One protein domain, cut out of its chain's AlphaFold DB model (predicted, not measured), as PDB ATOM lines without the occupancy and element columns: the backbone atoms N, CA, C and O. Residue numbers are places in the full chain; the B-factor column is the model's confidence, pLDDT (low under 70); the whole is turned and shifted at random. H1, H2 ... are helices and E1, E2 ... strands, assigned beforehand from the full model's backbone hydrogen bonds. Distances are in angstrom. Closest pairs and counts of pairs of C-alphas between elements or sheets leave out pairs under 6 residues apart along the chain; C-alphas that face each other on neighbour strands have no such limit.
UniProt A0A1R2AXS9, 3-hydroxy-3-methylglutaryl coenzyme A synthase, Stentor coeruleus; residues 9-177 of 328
ATOM      1  N   ILE A   9     179.915 158.504 124.054       98.56
ATOM      2  CA  ILE A   9     179.819 159.923 124.390       98.56
ATOM      3  C   ILE A   9     178.364 160.382 124.264       98.56
ATOM      4  O   ILE A   9     177.810 160.433 123.168       98.56
ATOM      5  N   LEU A  10     177.767 160.751 125.396       98.38
ATOM      6  CA  LEU A  10     176.437 161.358 125.487       98.38
ATOM      7  C   LEU A  10     176.474 162.860 125.209       98.38
ATOM      8  O   LEU A  10     175.581 163.397 124.565       98.38
ATOM      9  N   ALA A  11     177.504 163.540 125.711       98.12
ATOM     10  CA  ALA A  11     177.655 164.979 125.568       98.12
ATOM     11  C   ALA A  11     179.124 165.394 125.599       98.12
ATOM     12  O   ALA A  11     179.956 164.743 126.235       98.12
ATOM     13  N   LEU A  12     179.429 166.507 124.929       97.62
ATOM     14  CA  LEU A  12     180.777 167.055 124.845       97.62
ATOM     15  C   LEU A  12     180.746 168.586 124.942       97.62
ATOM     16  O   LEU A  12     180.252 169.277 124.043       97.62
ATOM     17  N   GLU A  13     181.297 169.106 126.034       98.38
ATOM     18  CA  GLU A  13     181.392 170.531 126.344       98.38
ATOM     19  C   GLU A  13     182.825 171.028 126.221       98.38
ATOM     20  O   GLU A  13     183.770 170.323 126.566       98.38
ATOM     21  N   LEU A  14     182.980 172.256 125.730       98.25
ATOM     22  CA  LEU A  14     184.270 172.897 125.511       98.25
ATOM     23  C   LEU A  14     184.315 174.220 126.271       98.25
ATOM     24  O   LEU A  14     183.492 175.105 126.040       98.25
ATOM     25  N   TYR A  15     185.324 174.353 127.121       98.56
ATOM     26  CA  TYR A  15     185.752 175.608 127.710       98.56
ATOM     27  C   TYR A  15     186.978 176.149 126.971       98.56
ATOM     28  O   TYR A  15     187.973 175.440 126.796       98.56
ATOM     29  N   ILE A  16     186.913 177.424 126.588       97.25
ATOM     30  CA  ILE A  16     188.035 178.201 126.055       97.25
ATOM     31  C   ILE A  16     188.069 179.528 126.829       97.25
ATOM     32  O   ILE A  16     187.003 180.125 127.017       97.25
ATOM     33  N   PRO A  17     189.249 180.015 127.251       96.94
ATOM     34  CA  PRO A  17     189.381 181.349 127.824       96.94
ATOM     35  C   PRO A  17     188.896 182.444 126.871       96.94
ATOM     36  O   PRO A  17     188.943 182.309 125.648       96.94
ATOM     37  N   THR A  18     188.484 183.585 127.420       95.06
ATOM     38  CA  THR A  18     188.052 184.734 126.604       95.06
ATOM     39  C   THR A  18     189.215 185.496 125.966       95.06
ATOM     40  O   THR A  18     189.000 186.334 125.092       95.06
ATOM     41  N   THR A  19     190.444 185.247 126.420       96.62
ATOM     42  CA  THR A  19     191.665 185.902 125.943       96.62
ATOM     43  C   THR A  19     192.397 185.054 124.911       96.62
ATOM     44  O   THR A  19     192.584 183.849 125.079       96.62
ATOM     45  N   TYR A  20     192.853 185.707 123.844       97.69
ATOM     46  CA  TYR A  20     193.655 185.087 122.799       97.69
ATOM     47  C   TYR A  20     194.672 186.074 122.227       97.69
ATOM     48  O   TYR A  20     194.540 187.292 122.363       97.69
ATOM     49  N   ILE A  21     195.679 185.528 121.554       98.00
ATOM     50  CA  ILE A  21     196.683 186.262 120.790       98.00
ATOM     51  C   ILE A  21     196.457 185.969 119.306       98.00
ATOM     52  O   ILE A  21     196.376 184.807 118.901       98.00
ATOM     53  N   SER A  22     196.364 187.017 118.485       98.56
ATOM     54  CA  SER A  22     196.343 186.879 117.027       98.56
ATOM     55  C   SER A  22     197.700 186.383 116.526       98.56
ATOM     56  O   SER A  22     198.741 186.967 116.838       98.56
ATOM     57  N   GLN A  23     197.702 185.332 115.707       98.56
ATOM     58  CA  GLN A  23     198.940 184.768 115.162       98.56
ATOM     59  C   GLN A  23     199.630 185.729 114.190       98.56
ATOM     60  O   GLN A  23     200.855 185.753 114.135       98.56
ATOM     61  N   SER A  24     198.881 186.571 113.465       98.50
ATOM     62  CA  SER A  24     199.481 187.602 112.604       98.50
ATOM     63  C   SER A  24     200.207 188.676 113.410       98.50
ATOM     64  O   SER A  24     201.257 189.166 112.997       98.50
ATOM     65  N   ASP A  25     199.659 189.034 114.571       98.50
ATOM     66  CA  ASP A  25     200.262 190.040 115.445       98.50
ATOM     67  C   ASP A  25     201.486 189.453 116.153       98.50
ATOM     68  O   ASP A  25     202.495 190.141 116.319       98.50
ATOM     69  N   LEU A  26     201.439 188.159 116.489       98.25
ATOM     70  CA  LEU A  26     202.585 187.429 117.021       98.25
ATOM     71  C   LEU A  26     203.717 187.302 115.987       98.25
ATOM     72  O   LEU A  26     204.869 187.516 116.350       98.25
ATOM     73  N   GLU A  27     203.415 187.049 114.703       98.50
ATOM     74  CA  GLU A  27     204.413 187.093 113.615       98.50
ATOM     75  C   GLU A  27     205.133 188.452 113.586       98.50
ATOM     76  O   GLU A  27     206.361 188.511 113.503       98.50
ATOM     77  N   HIS A  28     204.375 189.550 113.695       98.31
ATOM     78  CA  HIS A  28     204.937 190.899 113.721       98.31
ATOM     79  C   HIS A  28     205.801 191.143 114.966       98.31
ATOM     80  O   HIS A  28     206.917 191.655 114.853       98.31
ATOM     81  N   TYR A  29     205.308 190.748 116.140       98.19
ATOM     82  CA  TYR A  29     206.005 190.900 117.415       98.19
ATOM     83  C   TYR A  29     207.335 190.131 117.450       98.19
ATOM     84  O   TYR A  29     208.366 190.688 117.837       98.19
ATOM     85  N   ASP A  30     207.333 188.880 116.987       97.75
ATOM     86  CA  ASP A  30     208.519 188.020 116.951       97.75
ATOM     87  C   ASP A  30     209.463 188.341 115.774       97.75
ATOM     88  O   ASP A  30     210.560 187.785 115.696       97.75
ATOM     89  N   LYS A  31     209.094 189.302 114.908       97.69
ATOM     90  CA  LYS A  31     209.838 189.716 113.700       97.69
ATOM     91  C   LYS A  31     210.031 188.575 112.701       97.69
ATOM     92  O   LYS A  31     211.073 188.466 112.053       97.69
ATOM     93  N   GLU A  32     209.018 187.733 112.578       97.94
ATOM     94  CA  GLU A  32     208.999 186.617 111.645       97.94
ATOM     95  C   GLU A  32     208.388 187.010 110.301       97.94
ATOM     96  O   GLU A  32     207.731 188.043 110.149       97.94
ATOM     97  N   SER A  33     208.616 186.179 109.284       97.75
ATOM     98  CA  SER A  33     208.007 186.400 107.978       97.75
ATOM     99  C   SER A  33     206.486 186.241 108.040       97.75
ATOM    100  O   SER A  33     205.955 185.333 108.683       97.75
ATOM    101  N   LYS A  34     205.779 187.104 107.299       98.06
ATOM    102  CA  LYS A  34     204.328 187.002 107.121       98.06
ATOM    103  C   LYS A  34     203.962 185.601 106.635       98.06
ATOM    104  O   LYS A  34     204.492 185.141 105.622       98.06
ATOM    105  N   GLY A  35     203.033 184.948 107.322       97.75
ATOM    106  CA  GLY A  35     202.603 183.595 106.986       97.75
ATOM    107  C   GLY A  35     203.341 182.487 107.733       97.75
ATOM    108  O   GLY A  35     202.930 181.331 107.612       97.75
ATOM    109  N   LYS A  36     204.404 182.771 108.500       97.94
ATOM    110  CA  LYS A  36     205.136 181.722 109.229       97.94
ATOM    111  C   LYS A  36     204.220 180.927 110.162       97.94
ATOM    112  O   LYS A  36     204.297 179.699 110.184       97.94
ATOM    113  N   TYR A  37     203.331 181.597 110.889       98.44
ATOM    114  CA  TYR A  37     202.396 180.966 111.820       98.44
ATOM    115  C   TYR A  37     201.045 180.723 111.145       98.44
ATOM    116  O   TYR A  37     200.525 179.606 111.172       98.44
ATOM    117  N   THR A  38     200.529 181.719 110.427       98.12
ATOM    118  CA  THR A  38     199.201 181.651 109.795       98.12
ATOM    119  C   THR A  38     199.101 180.653 108.645       98.12
ATOM    120  O   THR A  38     198.053 180.035 108.460       98.12
ATOM    121  N   ILE A  39     200.192 180.416 107.913       97.19
ATOM    122  CA  ILE A  39     200.253 179.451 106.802       97.19
ATOM    123  C   ILE A  39     201.146 178.261 107.166       97.19
ATOM    124  O   ILE A  39     200.772 177.111 106.932       97.19
ATOM    125  N   GLY A  40     202.325 178.523 107.740       97.12
ATOM    126  CA  GLY A  40     203.304 177.488 108.080       97.12
ATOM    127  C   GLY A  40     202.798 176.530 109.157       97.12
ATOM    128  O   GLY A  40     202.837 175.314 108.956       97.12
ATOM    129  N   LEU A  41     202.264 177.067 110.258       97.44
ATOM    130  CA  LEU A  41     201.582 176.279 111.295       97.44
ATOM    131  C   LEU A  41     200.090 176.097 110.987       97.44
ATOM    132  O   LEU A  41     199.489 175.111 111.419       97.44
ATOM    133  N   GLY A  42     199.506 177.016 110.214       97.56
ATOM    134  CA  GLY A  42     198.081 177.035 109.894       97.56
ATOM    135  C   GLY A  42     197.205 177.567 111.030       97.56
ATOM    136  O   GLY A  42     196.020 177.241 111.066       97.56
ATOM    137  N   GLN A  43     197.787 178.326 111.963       97.94
ATOM    138  CA  GLN A  43     197.112 178.844 113.155       97.94
ATOM    139  C   GLN A  43     196.670 180.294 112.959       97.94
ATOM    140  O   GLN A  43     197.441 181.107 112.463       97.94
ATOM    141  N   THR A  44     195.461 180.651 113.382       97.94
ATOM    142  CA  THR A  44     194.949 182.031 113.285       97.94
ATOM    143  C   THR A  44     194.968 182.755 114.621       97.94
ATOM    144  O   THR A  44     195.314 183.932 114.679       97.94
ATOM    145  N   GLU A  45     194.632 182.055 115.698       98.38
ATOM    146  CA  GLU A  45     194.554 182.599 117.053       98.38
ATOM    147  C   GLU A  45     195.163 181.570 118.023       98.38
ATOM    148  O   GLU A  45     195.265 180.381 117.708       98.38
ATOM    149  N   MET A  46     195.625 182.033 119.181       98.31
ATOM    150  CA  MET A  46     196.141 181.194 120.260       98.31
ATOM    151  C   MET A  46     195.511 181.642 121.571       98.31
ATOM    152  O   MET A  46     195.776 182.750 122.037       98.31
ATOM    153  N   SER A  47     194.670 180.794 122.153       98.44
ATOM    154  CA  SER A  47     194.071 181.050 123.462       98.44
ATOM    155  C   SER A  47     195.143 181.099 124.550       98.44
ATOM    156  O   SER A  47     196.137 180.370 124.518       98.44
ATOM    157  N   CYS A  48     194.954 181.991 125.513       97.06
ATOM    158  CA  CYS A  48     195.850 182.152 126.647       97.06
ATOM    159  C   CYS A  48     195.056 182.600 127.870       97.06
ATOM    160  O   CYS A  48     193.916 183.042 127.745       97.06
ATOM    161  N   ILE A  49     195.671 182.523 129.043       96.38
ATOM    162  CA  ILE A  49     195.052 182.897 130.318       96.38
ATOM    163  C   ILE A  49     195.855 183.980 131.033       96.38
ATOM    164  O   ILE A  49     197.049 184.153 130.782       96.38
ATOM    165  N   GLY A  50     195.173 184.712 131.914       94.06
ATOM    166  CA  GLY A  50     195.796 185.590 132.904       94.06
ATOM    167  C   GLY A  50     196.072 184.869 134.227       94.06
ATOM    168  O   GLY A  50     196.040 183.647 134.308       94.06
ATOM    169  N   ASP A  51     196.276 185.637 135.293       94.56
ATOM    170  CA  ASP A  51     196.576 185.144 136.649       94.56
ATOM    171  C   ASP A  51     195.355 184.613 137.430       94.56
ATOM    172  O   ASP A  51     195.481 184.213 138.588       94.56
ATOM    173  N   ARG A  52     194.165 184.623 136.817       96.69
ATOM    174  CA  ARG A  52     192.896 184.211 137.441       96.69
ATOM    175  C   ARG A  52     192.422 182.818 137.054       96.69
ATOM    176  O   ARG A  52     191.400 182.372 137.572       96.69
ATOM    177  N   GLU A  53     193.114 182.166 136.133       97.94
ATOM    178  CA  GLU A  53     192.765 180.831 135.670       97.94
ATOM    179  C   GLU A  53     193.958 179.902 135.869       97.94
ATOM    180  O   GLU A  53     195.103 180.282 135.645       97.94
ATOM    181  N   ASP A  54     193.680 178.678 136.295       98.00
ATOM    182  CA  ASP A  54     194.644 177.594 136.390       98.00
ATOM    183  C   ASP A  54     193.999 176.283 135.913       98.00
ATOM    184  O   ASP A  54     192.830 176.234 135.512       98.00
ATOM    185  N   ILE A  55     194.757 175.186 135.959       98.12
ATOM    186  CA  ILE A  55     194.262 173.880 135.519       98.12
ATOM    187  C   ILE A  55     193.012 173.422 136.284       98.12
ATOM    188  O   ILE A  55     192.127 172.779 135.716       98.12
ATOM    189  N   ASN A  56     192.911 173.764 137.569       98.31
ATOM    190  CA  ASN A  56     191.794 173.379 138.417       98.31
ATOM    191  C   ASN A  56     190.547 174.204 138.085       98.31
ATOM    192  O   ASN A  56     189.456 173.640 137.993       98.31
ATOM    193  N   SER A  57     190.695 175.515 137.868       98.25
ATOM    194  CA  SER A  57     189.580 176.406 137.554       98.25
ATOM    195  C   SER A  57     188.986 176.107 136.181       98.25
ATOM    196  O   SER A  57     187.767 176.015 136.068       98.25
ATOM    197  N   ILE A  58     189.807 175.891 135.144       98.56
ATOM    198  CA  ILE A  58     189.287 175.571 133.801       98.56
ATOM    199  C   ILE A  58     188.594 174.200 133.785       98.56
ATOM    200  O   ILE A  58     187.545 174.040 133.158       98.56
ATOM    201  N   SER A  59     189.120 173.235 134.552       98.69
ATOM    202  CA  SER A  59     188.502 171.917 134.738       98.69
ATOM    203  C   SER A  59     187.166 172.007 135.476       98.69
ATOM    204  O   SER A  59     186.196 171.358 135.091       98.69
ATOM    205  N   ALA A  60     187.099 172.820 136.535       98.56
ATOM    206  CA  ALA A  60     185.873 173.037 137.296       98.56
ATOM    207  C   ALA A  60     184.811 173.741 136.453       98.56
ATOM    208  O   ALA A  60     183.653 173.334 136.474       98.56
ATOM    209  N   THR A  61     185.205 174.741 135.663       98.69
ATOM    210  CA  THR A  61     184.286 175.463 134.781       98.69
ATOM    211  C   THR A  61     183.640 174.529 133.766       98.69
ATOM    212  O   THR A  61     182.415 174.519 133.661       98.69
ATOM    213  N   VAL A  62     184.418 173.705 133.053       98.75
ATOM    214  CA  VAL A  62     183.832 172.792 132.059       98.75
ATOM    215  C   VAL A  62     182.988 171.690 132.710       98.75
ATOM    216  O   VAL A  62     181.946 171.331 132.170       98.75
ATOM    217  N   LEU A  63     183.374 171.199 133.898       98.69
ATOM    218  CA  LEU A  63     182.568 170.245 134.666       98.69
ATOM    219  C   LEU A  63     181.210 170.846 135.045       98.69
ATOM    220  O   LEU A  63     180.178 170.228 134.804       98.69
ATOM    221  N   LEU A  64     181.201 172.051 135.618       98.50
ATOM    222  CA  LEU A  64     179.969 172.729 136.023       98.50
ATOM    223  C   LEU A  64     179.072 173.030 134.818       98.50
ATOM    224  O   LEU A  64     177.874 172.774 134.885       98.50
ATOM    225  N   GLN A  65     179.649 173.481 133.699       98.31
ATOM    226  CA  GLN A  65     178.907 173.690 132.451       98.31
ATOM    227  C   GLN A  65     178.290 172.393 131.919       98.31
ATOM    228  O   GLN A  65     177.145 172.410 131.473       98.31
ATOM    229  N   LEU A  66     179.023 171.275 131.970       98.44
ATOM    230  CA  LEU A  66     178.522 169.962 131.560       98.44
ATOM    231  C   LEU A  66     177.336 169.527 132.429       98.44
ATOM    232  O   LEU A  66     176.313 169.110 131.895       98.44
ATOM    233  N   LEU A  67     177.446 169.658 133.754       98.00
ATOM    234  CA  LEU A  67     176.362 169.296 134.668       98.00
ATOM    235  C   LEU A  67     175.127 170.188 134.474       98.00
ATOM    236  O   LEU A  67     174.011 169.677 134.411       98.00
ATOM    237  N   GLU A  68     175.319 171.502 134.346       98.12
ATOM    238  CA  GLU A  68     174.230 172.470 134.198       98.12
ATOM    239  C   GLU A  68     173.493 172.308 132.863       98.12
ATOM    240  O   GLU A  68     172.277 172.127 132.849       98.12
ATOM    241  N   LYS A  69     174.212 172.305 131.732       98.25
ATOM    242  CA  LYS A  69     173.597 172.251 130.394       98.25
ATOM    243  C   LYS A  69     172.853 170.946 130.127       98.25
ATOM    244  O   LYS A  69     171.856 170.952 129.410       98.25
ATOM    245  N   HIS A  70     173.331 169.845 130.705       97.94
ATOM    246  CA  HIS A  70     172.749 168.513 130.519       97.94
ATOM    247  C   HIS A  70     171.861 168.084 131.694       97.94
ATOM    248  O   HIS A  70     171.406 166.945 131.728       97.94
ATOM    249  N   ASN A  71     171.570 168.994 132.635       97.62
ATOM    250  CA  ASN A  71     170.714 168.764 133.806       97.62
ATOM    251  C   ASN A  71     171.110 167.521 134.627       97.62
ATOM    252  O   ASN A  71     170.256 166.741 135.054       97.62
ATOM    253  N   ILE A  72     172.412 167.328 134.844       97.56
ATOM    254  CA  ILE A  72     172.949 166.161 135.545       97.56
ATOM    255  C   ILE A  72     173.157 166.482 137.025       97.56
ATOM    256  O   ILE A  72     173.947 167.350 137.399       97.56
ATOM    257  N   CYS A  73     172.478 165.734 137.889       96.25
ATOM    258  CA  CYS A  73     172.686 165.803 139.328       96.25
ATOM    259  C   CYS A  73     173.987 165.072 139.712       96.25
ATOM    260  O   CYS A  73     174.196 163.945 139.255       96.25
ATOM    261  N   PRO A  74     174.841 165.627 140.601       96.50
ATOM    262  CA  PRO A  74     176.075 164.964 141.035       96.50
ATOM    263  C   PRO A  74     175.897 163.527 141.551       96.50
ATOM    264  O   PRO A  74     176.798 162.705 141.399       96.50
ATOM    265  N   SER A  75     174.728 163.188 142.110       96.06
ATOM    266  CA  SER A  75     174.421 161.833 142.590       96.06
ATOM    267  C   SER A  75     174.311 160.784 141.473       96.06
ATOM    268  O   SER A  75     174.417 159.587 141.752       96.06
ATOM    269  N   GLN A  76     174.137 161.217 140.219       97.38
ATOM    270  CA  GLN A  76     174.090 160.370 139.022       97.38
ATOM    271  C   GLN A  76     175.477 160.019 138.477       97.38
ATOM    272  O   GLN A  76     175.564 159.278 137.500       97.38
ATOM    273  N   ILE A  77     176.554 160.545 139.071       98.38
ATOM    274  CA  ILE A  77     177.927 160.305 138.625       98.38
ATOM    275  C   ILE A  77     178.567 159.205 139.476       98.38
ATOM    276  O   ILE A  77     178.540 159.264 140.706       98.38
ATOM    277  N   GLY A  78     179.128 158.189 138.817       98.31
ATOM    278  CA  GLY A  78     179.842 157.074 139.455       98.31
ATOM    279  C   GLY A  78     181.351 157.129 139.242       98.31
ATOM    280  O   GLY A  78     182.114 156.602 140.050       98.31
ATOM    281  N   ARG A  79     181.804 157.834 138.201       98.69
ATOM    282  CA  ARG A  79     183.225 157.985 137.880       98.69
ATOM    283  C   ARG A  79     183.533 159.363 137.312       98.69
ATOM    284  O   ARG A  79     182.814 159.845 136.442       98.69
ATOM    285  N   ILE A  80     184.638 159.957 137.761       98.62
ATOM    286  CA  ILE A  80     185.248 161.130 137.130       98.62
ATOM    287  C   ILE A  80     186.747 160.898 136.985       98.62
ATOM    288  O   ILE A  80     187.442 160.698 137.983       98.62
ATOM    289  N   GLU A  81     187.251 160.979 135.757       98.88
ATOM    290  CA  GLU A  81     188.675 160.830 135.464       98.88
ATOM    291  C   GLU A  81     189.203 162.006 134.643       98.88
ATOM    292  O   GLU A  81     188.544 162.500 133.729       98.88
ATOM    293  N   ILE A  82     190.387 162.496 135.008       98.81
ATOM    294  CA  ILE A  82     190.976 163.704 134.424       98.81
ATOM    295  C   ILE A  82     192.189 163.316 133.596       98.81
ATOM    296  O   ILE A  82     193.104 162.692 134.119       98.81
ATOM    297  N   GLY A  83     192.240 163.729 132.340       98.81
ATOM    298  CA  GLY A  83     193.445 163.706 131.528       98.81
ATOM    299  C   GLY A  83     194.076 165.090 131.480       98.81
ATOM    300  O   GLY A  83     193.459 166.028 130.981       98.81
ATOM    301  N   THR A  84     195.296 165.226 131.987       98.75
ATOM    302  CA  THR A  84     196.052 166.478 131.885       98.75
ATOM    303  C   THR A  84     197.546 166.197 131.946       98.75
ATOM    304  O   THR A  84     197.979 165.236 132.585       98.75
ATOM    305  N   GLU A  85     198.335 167.054 131.310       98.31
ATOM    306  CA  GLU A  85     199.780 167.150 131.499       98.31
ATOM    307  C   GLU A  85     200.224 168.469 132.162       98.31
ATOM    308  O   GLU A  85     201.421 168.773 132.246       98.31
ATOM    309  N   THR A  86     199.262 169.253 132.649       98.12
ATOM    310  CA  THR A  86     199.462 170.506 133.379       98.12
ATOM    311  C   THR A  86     199.414 170.220 134.879       98.12
ATOM    312  O   THR A  86     198.357 170.205 135.509       98.12
ATOM    313  N   ILE A  87     200.578 169.928 135.461       94.25
ATOM    314  CA  ILE A  87     200.689 169.504 136.861       94.25
ATOM    315  C   ILE A  87     200.836 170.724 137.774       94.25
ATOM    316  O   ILE A  87     201.893 171.346 137.805       94.25
ATOM    317  N   GLN A  88     199.811 170.995 138.583       93.44
ATOM    318  CA  GLN A  88     199.881 171.991 139.661       93.44
ATOM    319  C   GLN A  88     200.449 171.409 140.967       93.44
ATOM    320  O   GLN A  88     201.162 172.085 141.705       93.44
ATOM    321  N   ASP A  89     200.134 170.146 141.264       96.88
ATOM    322  CA  ASP A  89     200.588 169.436 142.462       96.88
ATOM    323  C   ASP A  89     201.057 168.025 142.085       96.88
ATOM    324  O   ASP A  89     200.429 167.331 141.285       96.88
ATOM    325  N   LYS A  90     202.186 167.595 142.656       95.69
ATOM    326  CA  LYS A  90     202.853 166.326 142.316       95.69
ATOM    327  C   LYS A  90     202.202 165.092 142.948       95.69
ATOM    328  O   LYS A  90     202.625 163.976 142.658       95.69
ATOM    329  N   SER A  91     201.235 165.271 143.843       96.69
ATOM    330  CA  SER A  91     200.538 164.186 144.535       96.69
ATOM    331  C   SER A  91     199.023 164.380 144.530       96.69
ATOM    332  O   SER A  91     198.285 163.441 144.227       96.69
ATOM    333  N   LYS A  92     198.542 165.587 144.838       98.12
ATOM    334  CA  LYS A  92     197.114 165.897 144.850       98.12
ATOM    335  C   LYS A  92     196.597 166.055 143.421       98.12
ATOM    336  O   LYS A  92     196.903 167.021 142.735       98.12
ATOM    337  N   SER A  93     195.742 165.133 142.993       97.81
ATOM    338  CA  SER A  93     195.159 165.164 141.650       97.81
ATOM    339  C   SER A  93     194.098 166.258 141.485       97.81
ATOM    340  O   SER A  93     193.314 166.515 142.409       97.81
ATOM    341  N   THR A  94     193.989 166.814 140.273       98.00
ATOM    342  CA  THR A  94     192.897 167.714 139.854       98.00
ATOM    343  C   THR A  94     191.528 167.104 140.152       98.00
ATOM    344  O   THR A  94     190.630 167.790 140.635       98.00
ATOM    345  N   LYS A  95     191.379 165.778 139.990       98.19
ATOM    346  CA  LYS A  95     190.147 165.050 140.338       98.19
ATOM    347  C   LYS A  95     189.683 165.354 141.761       98.19
ATOM    348  O   LYS A  95     188.509 165.631 141.982       98.19
ATOM    349  N   THR A  96     190.593 165.333 142.738       97.56
ATOM    350  CA  THR A  96     190.235 165.606 144.142       97.56
ATOM    351  C   THR A  96     189.863 167.063 144.400       97.56
ATOM    352  O   THR A  96     189.140 167.329 145.354       97.56
ATOM    353  N   TYR A  97     190.344 168.008 143.587       97.38
ATOM    354  CA  TYR A  97     189.875 169.392 143.629       97.38
ATOM    355  C   TYR A  97     188.427 169.481 143.124       97.38
ATOM    356  O   TYR A  97     187.574 170.060 143.799       97.38
ATOM    357  N   LEU A  98     188.114 168.814 142.008       97.69
ATOM    358  CA  LEU A  98     186.770 168.817 141.415       97.69
ATOM    359  C   LEU A  98     185.694 168.183 142.304       97.69
ATOM    360  O   LEU A  98     184.537 168.596 142.246       97.69
ATOM    361  N   MET A  99     186.065 167.251 143.188       97.69
ATOM    362  CA  MET A  99     185.132 166.681 144.170       97.69
ATOM    363  C   MET A  99     184.462 167.744 145.061       97.69
ATOM    364  O   MET A  99     183.364 167.502 145.558       97.69
ATOM    365  N   SER A 100     185.075 168.921 145.247       95.88
ATOM    366  CA  SER A 100     184.486 170.019 146.031       95.88
ATOM    367  C   SER A 100     183.191 170.588 145.429       95.88
ATOM    368  O   SER A 100     182.390 171.167 146.161       95.88
ATOM    369  N   TYR A 101     182.938 170.363 144.135       95.25
ATOM    370  CA  TYR A 101     181.760 170.864 143.419       95.25
ATOM    371  C   TYR A 101     180.597 169.859 143.346       95.25
ATOM    372  O   TYR A 101     179.524 170.197 142.854       95.25
ATOM    373  N   LEU A 102     180.763 168.632 143.852       93.06
ATOM    374  CA  LEU A 102     179.808 167.528 143.653       93.06
ATOM    375  C   LEU A 102     178.843 167.304 144.827       93.06
ATOM    376  O   LEU A 102     178.347 166.196 145.024       93.06
ATOM    377  N   GLN A 103     178.561 168.353 145.606       81.94
ATOM    378  CA  GLN A 103     177.465 168.407 146.591       81.94
ATOM    379  C   GLN A 103     177.342 167.150 147.482       81.94
ATOM    380  O   GLN A 103     176.294 166.512 147.543       81.94
ATOM    381  N   ASN A 104     178.418 166.779 148.180       82.12
ATOM    382  CA  ASN A 104     178.485 165.610 149.075       82.12
ATOM    383  C   ASN A 104     178.371 164.223 148.398       82.12
ATOM    384  O   ASN A 104     178.237 163.210 149.087       82.12
ATOM    385  N   SER A 105     178.473 164.136 147.068       90.00
ATOM    386  CA  SER A 105     178.627 162.858 146.357       90.00
ATOM    387  C   SER A 105     180.092 162.416 146.399       90.00
ATOM    388  O   SER A 105     180.908 162.863 145.599       90.00
ATOM    389  N   TYR A 106     180.446 161.561 147.365       93.88
ATOM    390  CA  TYR A 106     181.842 161.143 147.590       93.88
ATOM    391  C   TYR A 106     182.203 159.777 147.001       93.88
ATOM    392  O   TYR A 106     183.379 159.516 146.748       93.88
ATOM    393  N   ASN A 107     181.214 158.908 146.772       96.56
ATOM    394  CA  ASN A 107     181.430 157.594 146.170       96.56
ATOM    395  C   ASN A 107     181.502 157.713 144.640       96.56
ATOM    396  O   ASN A 107     180.532 157.413 143.946       96.56
ATOM    397  N   ILE A 108     182.624 158.254 144.158       98.25
ATOM    398  CA  ILE A 108     182.905 158.512 142.744       98.25
ATOM    399  C   ILE A 108     184.335 158.054 142.445       98.25
ATOM    400  O   ILE A 108     185.302 158.623 142.966       98.25
ATOM    401  N   GLU A 109     184.481 157.038 141.599       98.56
ATOM    402  CA  GLU A 109     185.771 156.499 141.165       98.56
ATOM    403  C   GLU A 109     186.561 157.469 140.266       98.56
ATOM    404  O   GLU A 109     186.059 158.505 139.830       98.56
ATOM    405  N   GLY A 110     187.815 157.110 139.975       98.31
ATOM    406  CA  GLY A 110     188.689 157.822 139.042       98.31
ATOM    407  C   GLY A 110     189.707 158.749 139.712       98.31
ATOM    408  O   GLY A 110     189.608 159.094 140.897       98.31
ATOM    409  N   VAL A 111     190.735 159.101 138.939       98.25
ATOM    410  CA  VAL A 111     191.916 159.882 139.348       98.25
ATOM    411  C   VAL A 111     192.341 160.825 138.211       98.25
ATOM    412  O   VAL A 111     191.541 161.131 137.331       98.25
ATOM    413  N   THR A 112     193.580 161.323 138.232       98.56
ATOM    414  CA  THR A 112     194.180 162.013 137.085       98.56
ATOM    415  C   THR A 112     195.121 161.056 136.350       98.56
ATOM    416  O   THR A 112     196.052 160.532 136.959       98.56
ATOM    417  N   SER A 113     194.879 160.831 135.060       98.44
ATOM    418  CA  SER A 113     195.737 160.084 134.140       98.44
ATOM    419  C   SER A 113     196.713 161.038 133.450       98.44
ATOM    420  O   SER A 113     196.321 162.096 132.956       98.44
ATOM    421  N   TYR A 114     197.983 160.645 133.377       97.69
ATOM    422  CA  TYR A 114     199.059 161.484 132.856       97.69
ATOM    423  C   TYR A 114     199.941 160.690 131.893       97.69
ATOM    424  O   TYR A 114     200.523 159.680 132.283       97.69
ATOM    425  N   ASN A 115     200.057 161.170 130.653       98.25
ATOM    426  CA  ASN A 115     201.132 160.834 129.716       98.25
ATOM    427  C   ASN A 115     201.086 161.834 128.549       98.25
ATOM    428  O   ASN A 115     200.485 161.542 127.510       98.25
ATOM    429  N   ALA A 116     201.668 163.024 128.744       98.38
ATOM    430  CA  ALA A 116     201.571 164.140 127.793       98.38
ATOM    431  C   ALA A 116     200.116 164.328 127.295       98.38
ATOM    432  O   ALA A 116     199.165 164.096 128.047       98.38
ATOM    433  N   CYS A 117     199.932 164.633 126.010       98.50
ATOM    434  CA  CYS A 117     198.628 164.852 125.386       98.50
ATOM    435  C   CYS A 117     197.731 163.593 125.297       98.50
ATOM    436  O   CYS A 117     196.615 163.678 124.788       98.50
ATOM    437  N   TYR A 118     198.189 162.415 125.744       98.81
ATOM    438  CA  TYR A 118     197.418 161.163 125.690       98.81
ATOM    439  C   TYR A 118     196.500 160.958 126.906       98.81
ATOM    440  O   TYR A 118     195.578 160.142 126.852       98.81
ATOM    441  N   GLY A 119     196.709 161.704 127.999       98.62
ATOM    442  CA  GLY A 119     196.000 161.494 129.269       98.62
ATOM    443  C   GLY A 119     194.473 161.484 129.138       98.62
ATOM    444  O   GLY A 119     193.811 160.647 129.747       98.62
ATOM    445  N   GLY A 120     193.907 162.353 128.291       98.69
ATOM    446  CA  GLY A 120     192.459 162.416 128.057       98.69
ATOM    447  C   GLY A 120     191.888 161.170 127.369       98.69
ATOM    448  O   GLY A 120     190.817 160.695 127.739       98.69
ATOM    449  N   VAL A 121     192.623 160.593 126.413       98.50
ATOM    450  CA  VAL A 121     192.235 159.336 125.749       98.50
ATOM    451  C   VAL A 121     192.305 158.169 126.728       98.50
ATOM    452  O   VAL A 121     191.393 157.344 126.768       98.50
ATOM    453  N   GLN A 122     193.339 158.122 127.573       98.69
ATOM    454  CA  GLN A 122     193.437 157.092 128.606       98.69
ATOM    455  C   GLN A 122     192.283 157.183 129.617       98.69
ATOM    456  O   GLN A 122     191.709 156.154 129.975       98.69
ATOM    457  N   ALA A 123     191.903 158.395 130.033       98.81
ATOM    458  CA  ALA A 123     190.760 158.622 130.916       98.81
ATOM    459  C   ALA A 123     189.428 158.176 130.275       98.81
ATOM    460  O   ALA A 123     188.596 157.561 130.949       98.81
ATOM    461  N   LEU A 124     189.246 158.406 128.966       98.69
ATOM    462  CA  LEU A 124     188.112 157.874 128.201       98.69
ATOM    463  C   LEU A 124     188.081 156.347 128.219       98.69
ATOM    464  O   LEU A 124     187.063 155.763 128.584       98.69
ATOM    465  N   PHE A 125     189.195 155.696 127.889       98.38
ATOM    466  CA  PHE A 125     189.265 154.236 127.878       98.38
ATOM    467  C   PHE A 125     189.021 153.617 129.250       98.38
ATOM    468  O   PHE A 125     188.313 152.619 129.345       98.38
ATOM    469  N   ASN A 126     189.568 154.209 130.308       98.62
ATOM    470  CA  ASN A 126     189.336 153.749 131.672       98.62
ATOM    471  C   ASN A 126     187.865 153.910 132.080       98.62
ATOM    472  O   ASN A 126     187.317 153.048 132.764       98.62
ATOM    473  N   THR A 127     187.214 154.990 131.641       98.69
ATOM    474  CA  THR A 127     185.805 155.257 131.951       98.69
ATOM    475  C   THR A 127     184.861 154.314 131.215       98.69
ATOM    476  O   THR A 127     183.944 153.781 131.839       98.69
ATOM    477  N   VAL A 128     185.108 154.042 129.931       97.88
ATOM    478  CA  VAL A 128     184.332 153.043 129.178       97.88
ATOM    479  C   VAL A 128     184.549 151.643 129.750       97.88
ATOM    480  O   VAL A 128     183.576 150.964 130.063       97.88
ATOM    481  N   ALA A 129     185.799 151.249 130.015       97.19
ATOM    482  CA  ALA A 129     186.097 149.945 130.609       97.19
ATOM    483  C   ALA A 129     185.451 149.763 131.994       97.19
ATOM    484  O   ALA A 129     185.020 148.664 132.331       97.19
ATOM    485  N   TRP A 130     185.356 150.829 132.799       98.06
ATOM    486  CA  TRP A 130     184.622 150.800 134.067       98.06
ATOM    487  C   TRP A 130     183.133 150.496 133.852       98.06
ATOM    488  O   TRP A 130     182.610 149.621 134.544       98.06
ATOM    489  N   MET A 131     182.475 151.134 132.876       97.31
ATOM    490  CA  MET A 131     181.059 150.872 132.563       97.31
ATOM    491  C   MET A 131     180.806 149.462 132.033       97.31
ATOM    492  O   MET A 131     179.782 148.864 132.342       97.31
ATOM    493  N   GLU A 132     181.736 148.921 131.250       96.06
ATOM    494  CA  GLU A 132     181.654 147.551 130.727       96.06
ATOM    495  C   GLU A 132     181.954 146.485 131.793       96.06
ATOM    496  O   GLU A 132     181.694 145.297 131.591       96.06
ATOM    497  N   SER A 133     182.525 146.883 132.933       96.12
ATOM    498  CA  SER A 133     182.955 145.961 133.979       96.12
ATOM    499  C   SER A 133     181.821 145.543 134.918       96.12
ATOM    500  O   SER A 133     180.794 146.204 135.057       96.12
ATOM    501  N   SER A 134     182.068 144.484 135.692       96.31
ATOM    502  CA  SER A 134     181.204 144.085 136.810       96.31
ATOM    503  C   SER A 134     181.152 145.098 137.964       96.31
ATOM    504  O   SER A 134     180.364 144.901 138.888       96.31
ATOM    505  N   SER A 135     181.990 146.142 137.942       96.56
ATOM    506  CA  SER A 135     182.029 147.199 138.965       96.56
ATOM    507  C   SER A 135     181.143 148.399 138.622       96.56
ATOM    508  O   SER A 135     181.020 149.306 139.442       96.56
ATOM    509  N   TRP A 136     180.519 148.424 137.438       97.75
ATOM    510  CA  TRP A 136     179.611 149.502 137.065       97.75
ATOM    511  C   TRP A 136     178.380 149.528 137.980       97.75
ATOM    512  O   TRP A 136     177.687 148.526 138.151       97.75
ATOM    513  N   ASP A 137     178.089 150.696 138.552       95.88
ATOM    514  CA  ASP A 137     176.994 150.914 139.504       95.88
ATOM    515  C   ASP A 137     175.729 151.505 138.848       95.88
ATOM    516  O   ASP A 137     174.810 151.944 139.540       95.88
ATOM    517  N   GLY A 138     175.670 151.514 137.510       96.88
ATOM    518  CA  GLY A 138     174.555 152.061 136.731       96.88
ATOM    519  C   GLY A 138     174.608 153.579 136.525       96.88
ATOM    520  O   GLY A 138     173.686 154.145 135.937       96.88
ATOM    521  N   LYS A 139     175.658 154.254 137.008       97.62
ATOM    522  CA  LYS A 139     175.811 155.709 136.910       97.62
ATOM    523  C   LYS A 139     176.598 156.160 135.684       97.62
ATOM    524  O   LYS A 139     177.270 155.376 135.014       97.62
ATOM    525  N   LEU A 140     176.535 157.463 135.422       98.62
ATOM    526  CA  LEU A 140     177.275 158.124 134.354       98.62
ATOM    527  C   LEU A 140     178.751 158.301 134.726       98.62
ATOM    528  O   LEU A 140     179.124 158.382 135.903       98.62
ATOM    529  N   GLY A 141     179.584 158.387 133.696       98.69
ATOM    530  CA  GLY A 141     181.004 158.694 133.803       98.69
ATOM    531  C   GLY A 141     181.290 160.066 133.209       98.69
ATOM    532  O   GLY A 141     180.658 160.458 132.232       98.69
ATOM    533  N   ILE A 142     182.245 160.792 133.780       98.88
ATOM    534  CA  ILE A 142     182.733 162.052 133.214       98.88
ATOM    535  C   ILE A 142     184.236 161.953 132.987       98.88
ATOM    536  O   ILE A 142     184.992 161.555 133.874       98.88
ATOM    537  N   VAL A 143     184.668 162.380 131.807       98.94
ATOM    538  CA  VAL A 143     186.078 162.600 131.494       98.94
ATOM    539  C   VAL A 143     186.307 164.088 131.315       98.94
ATOM    540  O   VAL A 143     185.586 164.731 130.556       98.94
ATOM    541  N   ILE A 144     187.316 164.636 131.988       98.88
ATOM    542  CA  ILE A 144     187.786 166.000 131.729       98.88
ATOM    543  C   ILE A 144     189.172 165.923 131.100       98.88
ATOM    544  O   ILE A 144     190.082 165.352 131.691       98.88
ATOM    545  N   ALA A 145     189.341 166.505 129.918       98.81
ATOM    546  CA  ALA A 145     190.632 166.648 129.258       98.81
ATOM    547  C   ALA A 145     190.985 168.135 129.174       98.81
ATOM    548  O   ALA A 145     190.353 168.877 128.425       98.81
ATOM    549  N   SER A 146     191.952 168.585 129.968       98.38
ATOM    550  CA  SER A 146     192.210 170.012 130.200       98.38
ATOM    551  C   SER A 146     193.693 170.292 130.289       98.38
ATOM    552  O   SER A 146     194.398 169.527 130.944       98.38
ATOM    553  N   ASP A 147     194.154 171.402 129.720       98.75
ATOM    554  CA  ASP A 147     195.564 171.771 129.775       98.75
ATOM    555  C   ASP A 147     195.820 173.258 129.514       98.75
ATOM    556  O   ASP A 147     195.024 173.954 128.878       98.75
ATOM    557  N   ILE A 148     196.986 173.704 129.987       98.56
ATOM    558  CA  ILE A 148     197.588 175.008 129.722       98.56
ATOM    559  C   ILE A 148     198.907 174.748 128.979       98.56
ATOM    560  O   ILE A 148     199.938 174.447 129.585       98.56
ATOM    561  N   ALA A 149     198.876 174.818 127.648       98.25
ATOM    562  CA  ALA A 149     200.039 174.576 126.801       98.25
ATOM    563  C   ALA A 149     200.867 175.850 126.627       98.25
ATOM    564  O   ALA A 149     200.576 176.702 125.782       98.25
ATOM    565  N   VAL A 150     201.931 175.958 127.422       96.81
ATOM    566  CA  VAL A 150     202.851 177.100 127.428       96.81
ATOM    567  C   VAL A 150     204.276 176.677 127.095       96.81
ATOM    568  O   VAL A 150     204.756 175.616 127.490       96.81
ATOM    569  N   TYR A 151     204.972 177.545 126.364       97.19
ATOM    570  CA  TYR A 151     206.342 177.321 125.918       97.19
ATOM    571  C   TYR A 151     207.198 178.564 126.153       97.19
ATOM    572  O   TYR A 151     206.721 179.707 126.109       97.19
ATOM    573  N   GLU A 152     208.497 178.332 126.334       95.62
ATOM    574  CA  GLU A 152     209.486 179.400 126.412       95.62
ATOM    575  C   GLU A 152     209.508 180.233 125.117       95.62
ATOM    576  O   GLU A 152     208.956 179.859 124.078       95.62
ATOM    577  N   LYS A 153     210.136 181.412 125.167       94.38
ATOM    578  CA  LYS A 153     210.351 182.236 123.976       94.38
ATOM    579  C   LYS A 153     211.107 181.434 122.923       94.38
ATOM    580  O   LYS A 153     212.235 181.018 123.151       94.38
ATOM    581  N   GLY A 154     210.501 181.286 121.751       94.06
ATOM    582  CA  GLY A 154     211.091 180.527 120.664       94.06
ATOM    583  C   GLY A 154     210.039 179.972 119.707       94.06
ATOM    584  O   GLY A 154     208.861 180.316 119.807       94.06
ATOM    585  N   PRO A 155     210.452 179.088 118.784       93.25
ATOM    586  CA  PRO A 155     209.618 178.635 117.671       93.25
ATOM    587  C   PRO A 155     208.408 177.783 118.083       93.25
ATOM    588  O   PRO A 155     207.506 177.609 117.271       93.25
ATOM    589  N   ALA A 156     208.379 177.258 119.313       95.81
ATOM    590  CA  ALA A 156     207.260 176.475 119.844       95.81
ATOM    591  C   ALA A 156     206.184 177.334 120.533       95.81
ATOM    592  O   ALA A 156     205.047 176.902 120.671       95.81
ATOM    593  N   ARG A 157     206.495 178.575 120.937       97.62
ATOM    594  CA  ARG A 157     205.515 179.466 121.582       97.62
ATOM    595  C   ARG A 157     204.213 179.642 120.793       97.62
ATOM    596  O   ARG A 157     203.165 179.547 121.421       97.62
ATOM    597  N   PRO A 158     204.232 179.832 119.462       97.88
ATOM    598  CA  PRO A 158     203.011 180.008 118.677       97.88
ATOM    599  C   PRO A 158     202.138 178.748 118.577       97.88
ATOM    600  O   PRO A 158     201.050 178.813 118.013       97.88
ATOM    601  N   THR A 159     202.596 177.591 119.071       97.69
ATOM    602  CA  THR A 159     201.822 176.339 119.085       97.69
ATOM    603  C   THR A 159     201.166 176.062 120.438       97.69
ATOM    604  O   THR A 159     200.696 174.950 120.653       97.69
ATOM    605  N   GLY A 160     201.176 177.023 121.366       98.19
ATOM    606  CA  GLY A 160     200.476 176.917 122.646       98.19
ATOM    607  C   GLY A 160     198.954 176.993 122.511       98.19
ATOM    608  O   GLY A 160     198.404 177.007 121.408       98.19
ATOM    609  N   GLY A 161     198.278 177.035 123.652       98.50
ATOM    610  CA  GLY A 161     196.823 177.106 123.753       98.50
ATOM    611  C   GLY A 161     196.341 176.698 125.141       98.50
ATOM    612  O   GLY A 161     197.071 176.079 125.914       98.50
ATOM    613  N   VAL A 162     195.108 177.055 125.483       98.62
ATOM    614  CA  VAL A 162     194.484 176.706 126.760       98.62
ATOM    615  C   VAL A 162     193.031 176.322 126.537       98.62
ATOM    616  O   VAL A 162     192.287 177.000 125.833       98.62
ATOM    617  N   GLY A 163     192.603 175.237 127.168       98.56
ATOM    618  CA  GLY A 163     191.208 174.830 127.113       98.56
ATOM    619  C   GLY A 163     190.938 173.562 127.896       98.56
ATOM    620  O   GLY A 163     191.852 172.883 128.371       98.56
ATOM    621  N   ALA A 164     189.655 173.252 128.025       98.75
ATOM    622  CA  ALA A 164     189.193 172.035 128.666       98.75
ATOM    623  C   ALA A 164     187.984 171.462 127.930       98.75
ATOM    624  O   ALA A 164     187.093 172.197 127.509       98.75
ATOM    625  N   ILE A 165     187.947 170.142 127.797       98.81
ATOM    626  CA  ILE A 165     186.817 169.391 127.264       98.81
ATOM    627  C   ILE A 165     186.217 168.560 128.394       98.81
ATOM    628  O   ILE A 165     186.939 167.817 129.057       98.81
ATOM    629  N   GLY A 166     184.906 168.662 128.589       98.81
ATOM    630  CA  GLY A 166     184.126 167.770 129.440       98.81
ATOM    631  C   GLY A 166     183.340 166.783 128.586       98.81
ATOM    632  O   GLY A 166     182.612 167.197 127.688       98.81
ATOM    633  N   ILE A 167     183.488 165.491 128.857       98.88
ATOM    634  CA  ILE A 167     182.867 164.406 128.094       98.88
ATOM    635  C   ILE A 167     181.983 163.600 129.039       98.88
ATOM    636  O   ILE A 167     182.482 163.005 129.996       98.88
ATOM    637  N   LEU A 168     180.679 163.580 128.775       98.88
ATOM    638  CA  LEU A 168     179.732 162.728 129.485       98.88
ATOM    639  C   LEU A 168     179.666 161.372 128.787       98.88
ATOM    640  O   LEU A 168     179.415 161.311 127.585       98.88
ATOM    641  N   ILE A 169     179.872 160.300 129.544       98.81
ATOM    642  CA  ILE A 169     179.874 158.923 129.056       98.81
ATOM    643  C   ILE A 169     178.682 158.175 129.660       98.81
ATOM    644  O   ILE A 169     178.357 158.355 130.840       98.81
ATOM    645  N   GLY A 170     178.047 157.317 128.867       98.38
ATOM    646  CA  GLY A 170     176.979 156.435 129.329       98.38
ATOM    647  C   GLY A 170     176.481 155.477 128.243       98.38
ATOM    648  O   GLY A 170     176.991 155.511 127.121       98.38
ATOM    649  N   PRO A 171     175.518 154.599 128.577       97.62
ATOM    650  CA  PRO A 171     174.893 153.685 127.622       97.62
ATOM    651  C   PRO A 171     173.958 154.426 126.660       97.62
ATOM    652  O   PRO A 171     173.490 155.523 126.968       97.62
ATOM    653  N   ASN A 172     173.625 153.782 125.538       96.31
ATOM    654  CA  ASN A 172     172.750 154.330 124.491       96.31
ATOM    655  C   ASN A 172     173.218 155.705 123.988       96.31
ATOM    656  O   ASN A 172     172.418 156.621 123.796       96.31
ATOM    657  N   ALA A 173     174.531 155.855 123.829       97.31
ATOM    658  CA  ALA A 173     175.133 157.095 123.382       97.31
ATOM    659  C   ALA A 173     174.924 157.319 121.873       97.31
ATOM    660  O   ALA A 173     175.023 156.361 121.108       97.31
ATOM    661  N   PRO A 174     174.723 158.572 121.424       95.56
ATOM    662  CA  PRO A 174     174.697 158.905 119.998       95.56
ATOM    663  C   PRO A 174     176.066 158.699 119.331       95.56
ATOM    664  O   PRO A 174     176.150 158.423 118.141       95.56
ATOM    665  N   LEU A 175     177.151 158.807 120.104       96.50
ATOM    666  CA  LEU A 175     178.513 158.521 119.660       96.50
ATOM    667  C   LEU A 175     179.040 157.307 120.418       96.50
ATOM    668  O   LEU A 175     179.733 157.444 121.430       96.50
ATOM    669  N   VAL A 176     178.673 156.119 119.946       97.19
ATOM    670  CA  VAL A 176     179.110 154.841 120.519       97.19
ATOM    671  C   VAL A 176     180.610 154.661 120.305       97.19
ATOM    672  O   VAL A 176     181.116 154.864 119.202       97.19
ATOM    673  N   LEU A 177     181.333 154.275 121.359       95.81
ATOM    674  CA  LEU A 177     182.737 153.911 121.219       95.81
ATOM    675  C   LEU A 177     182.823 152.450 120.776       95.81
ATOM    676  O   LEU A 177     182.413 151.555 121.512       95.81
TER     677      LEU A 177
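What this domain is: This is residues 9 to 177 of the 328 residues of the protein "3-hydroxy-3-methylglutaryl coenzyme A synthase" of Stentor coeruleus (UniProt A0A1R2AXS9). A twisted four-strand sheet, E1, E6, E5 and E4, makes the body, with H3 and H4 over one face and H5 over the other, in three layers. A small head made of the short strand pair E2 and E3 with helices H1 and H2 lies beyond one end of the sheet and adds to the length. The printed part has 169 residues with five named helices and six named strands, in the order E1 E2 H1 H2 E3 H3 E4 H4 H5 E5 E6; the class is mixed, helices and strands. The larger sheet is mixed, E2 and E3 are antiparallel. The whole is compact, with a radius of gyration of the C-alphas of 17.8 A, yet elongated, spanning 58 by 32 by 28 A.

How they stand to each other: Edge strand E1, residues 9 to 15, is antiparallel to E6, residues 161 to 170, with N 13 and O 166 2.8 A apart. E2, residues 20 to 22, is antiparallel to E3, residues 45 to 47, with N 21 and O 46 2.8 A apart. Between them, H1, residues 23 to 30, touches H2, residues 36 to 41, at a steep tilt of 61 degrees, opposite ways; their closest C-alphas, Gln 23 and Tyr 37, are 6.1 A apart. H1 and H2 are not on the larger sheet. The closest C-alphas of E3 and E6, Ser 47 and Gly 161, are 4.8 A apart. H3, residues 55 to 69, is on the sheet at a height of 7.5 A, over E1, E6 and E5, residues 140 to 149. Edge strand E4, residues 77 to 83, is parallel to E5, with N 81 and O 142 3.0 A apart. H4, residues 94 to 101, is over E4 and touches H3, the closest C-alphas being Asn 56 and Thr 94 at 5.9 A. H5, residues 119 to 132, is on the opposite face, height 8.0 A, along E5 at 3 degrees on the local plane. E4, H4, H5 and E5 form a strand-helix-strand unit, two parallel neighbour strands with helices between. E5 and E6 form a hairpin, with N 145 and O 165 2.9 A apart. Every O i to N i+4 pair is within hydrogen-bond range in H1, H2, H3 and H5, and 2 of 4 in H4.

Where its parts are: E1 begins at C-alpha 9, (179.819, 159.923, 124.390). H3 measures 21.4 A, H5 20.1 A, E5 29.1 A and E6 29.2 A. E6 ends at C-alpha 170, (176.979, 156.435, 129.329).

The domain as a whole: The C-alphas farthest apart, Lys 31 and Ser 134, are 58.6 A apart. The printed part has no cut. The links H4 to H5 and E5 to E6 are long. No printed residue is under 70 in pLDDT.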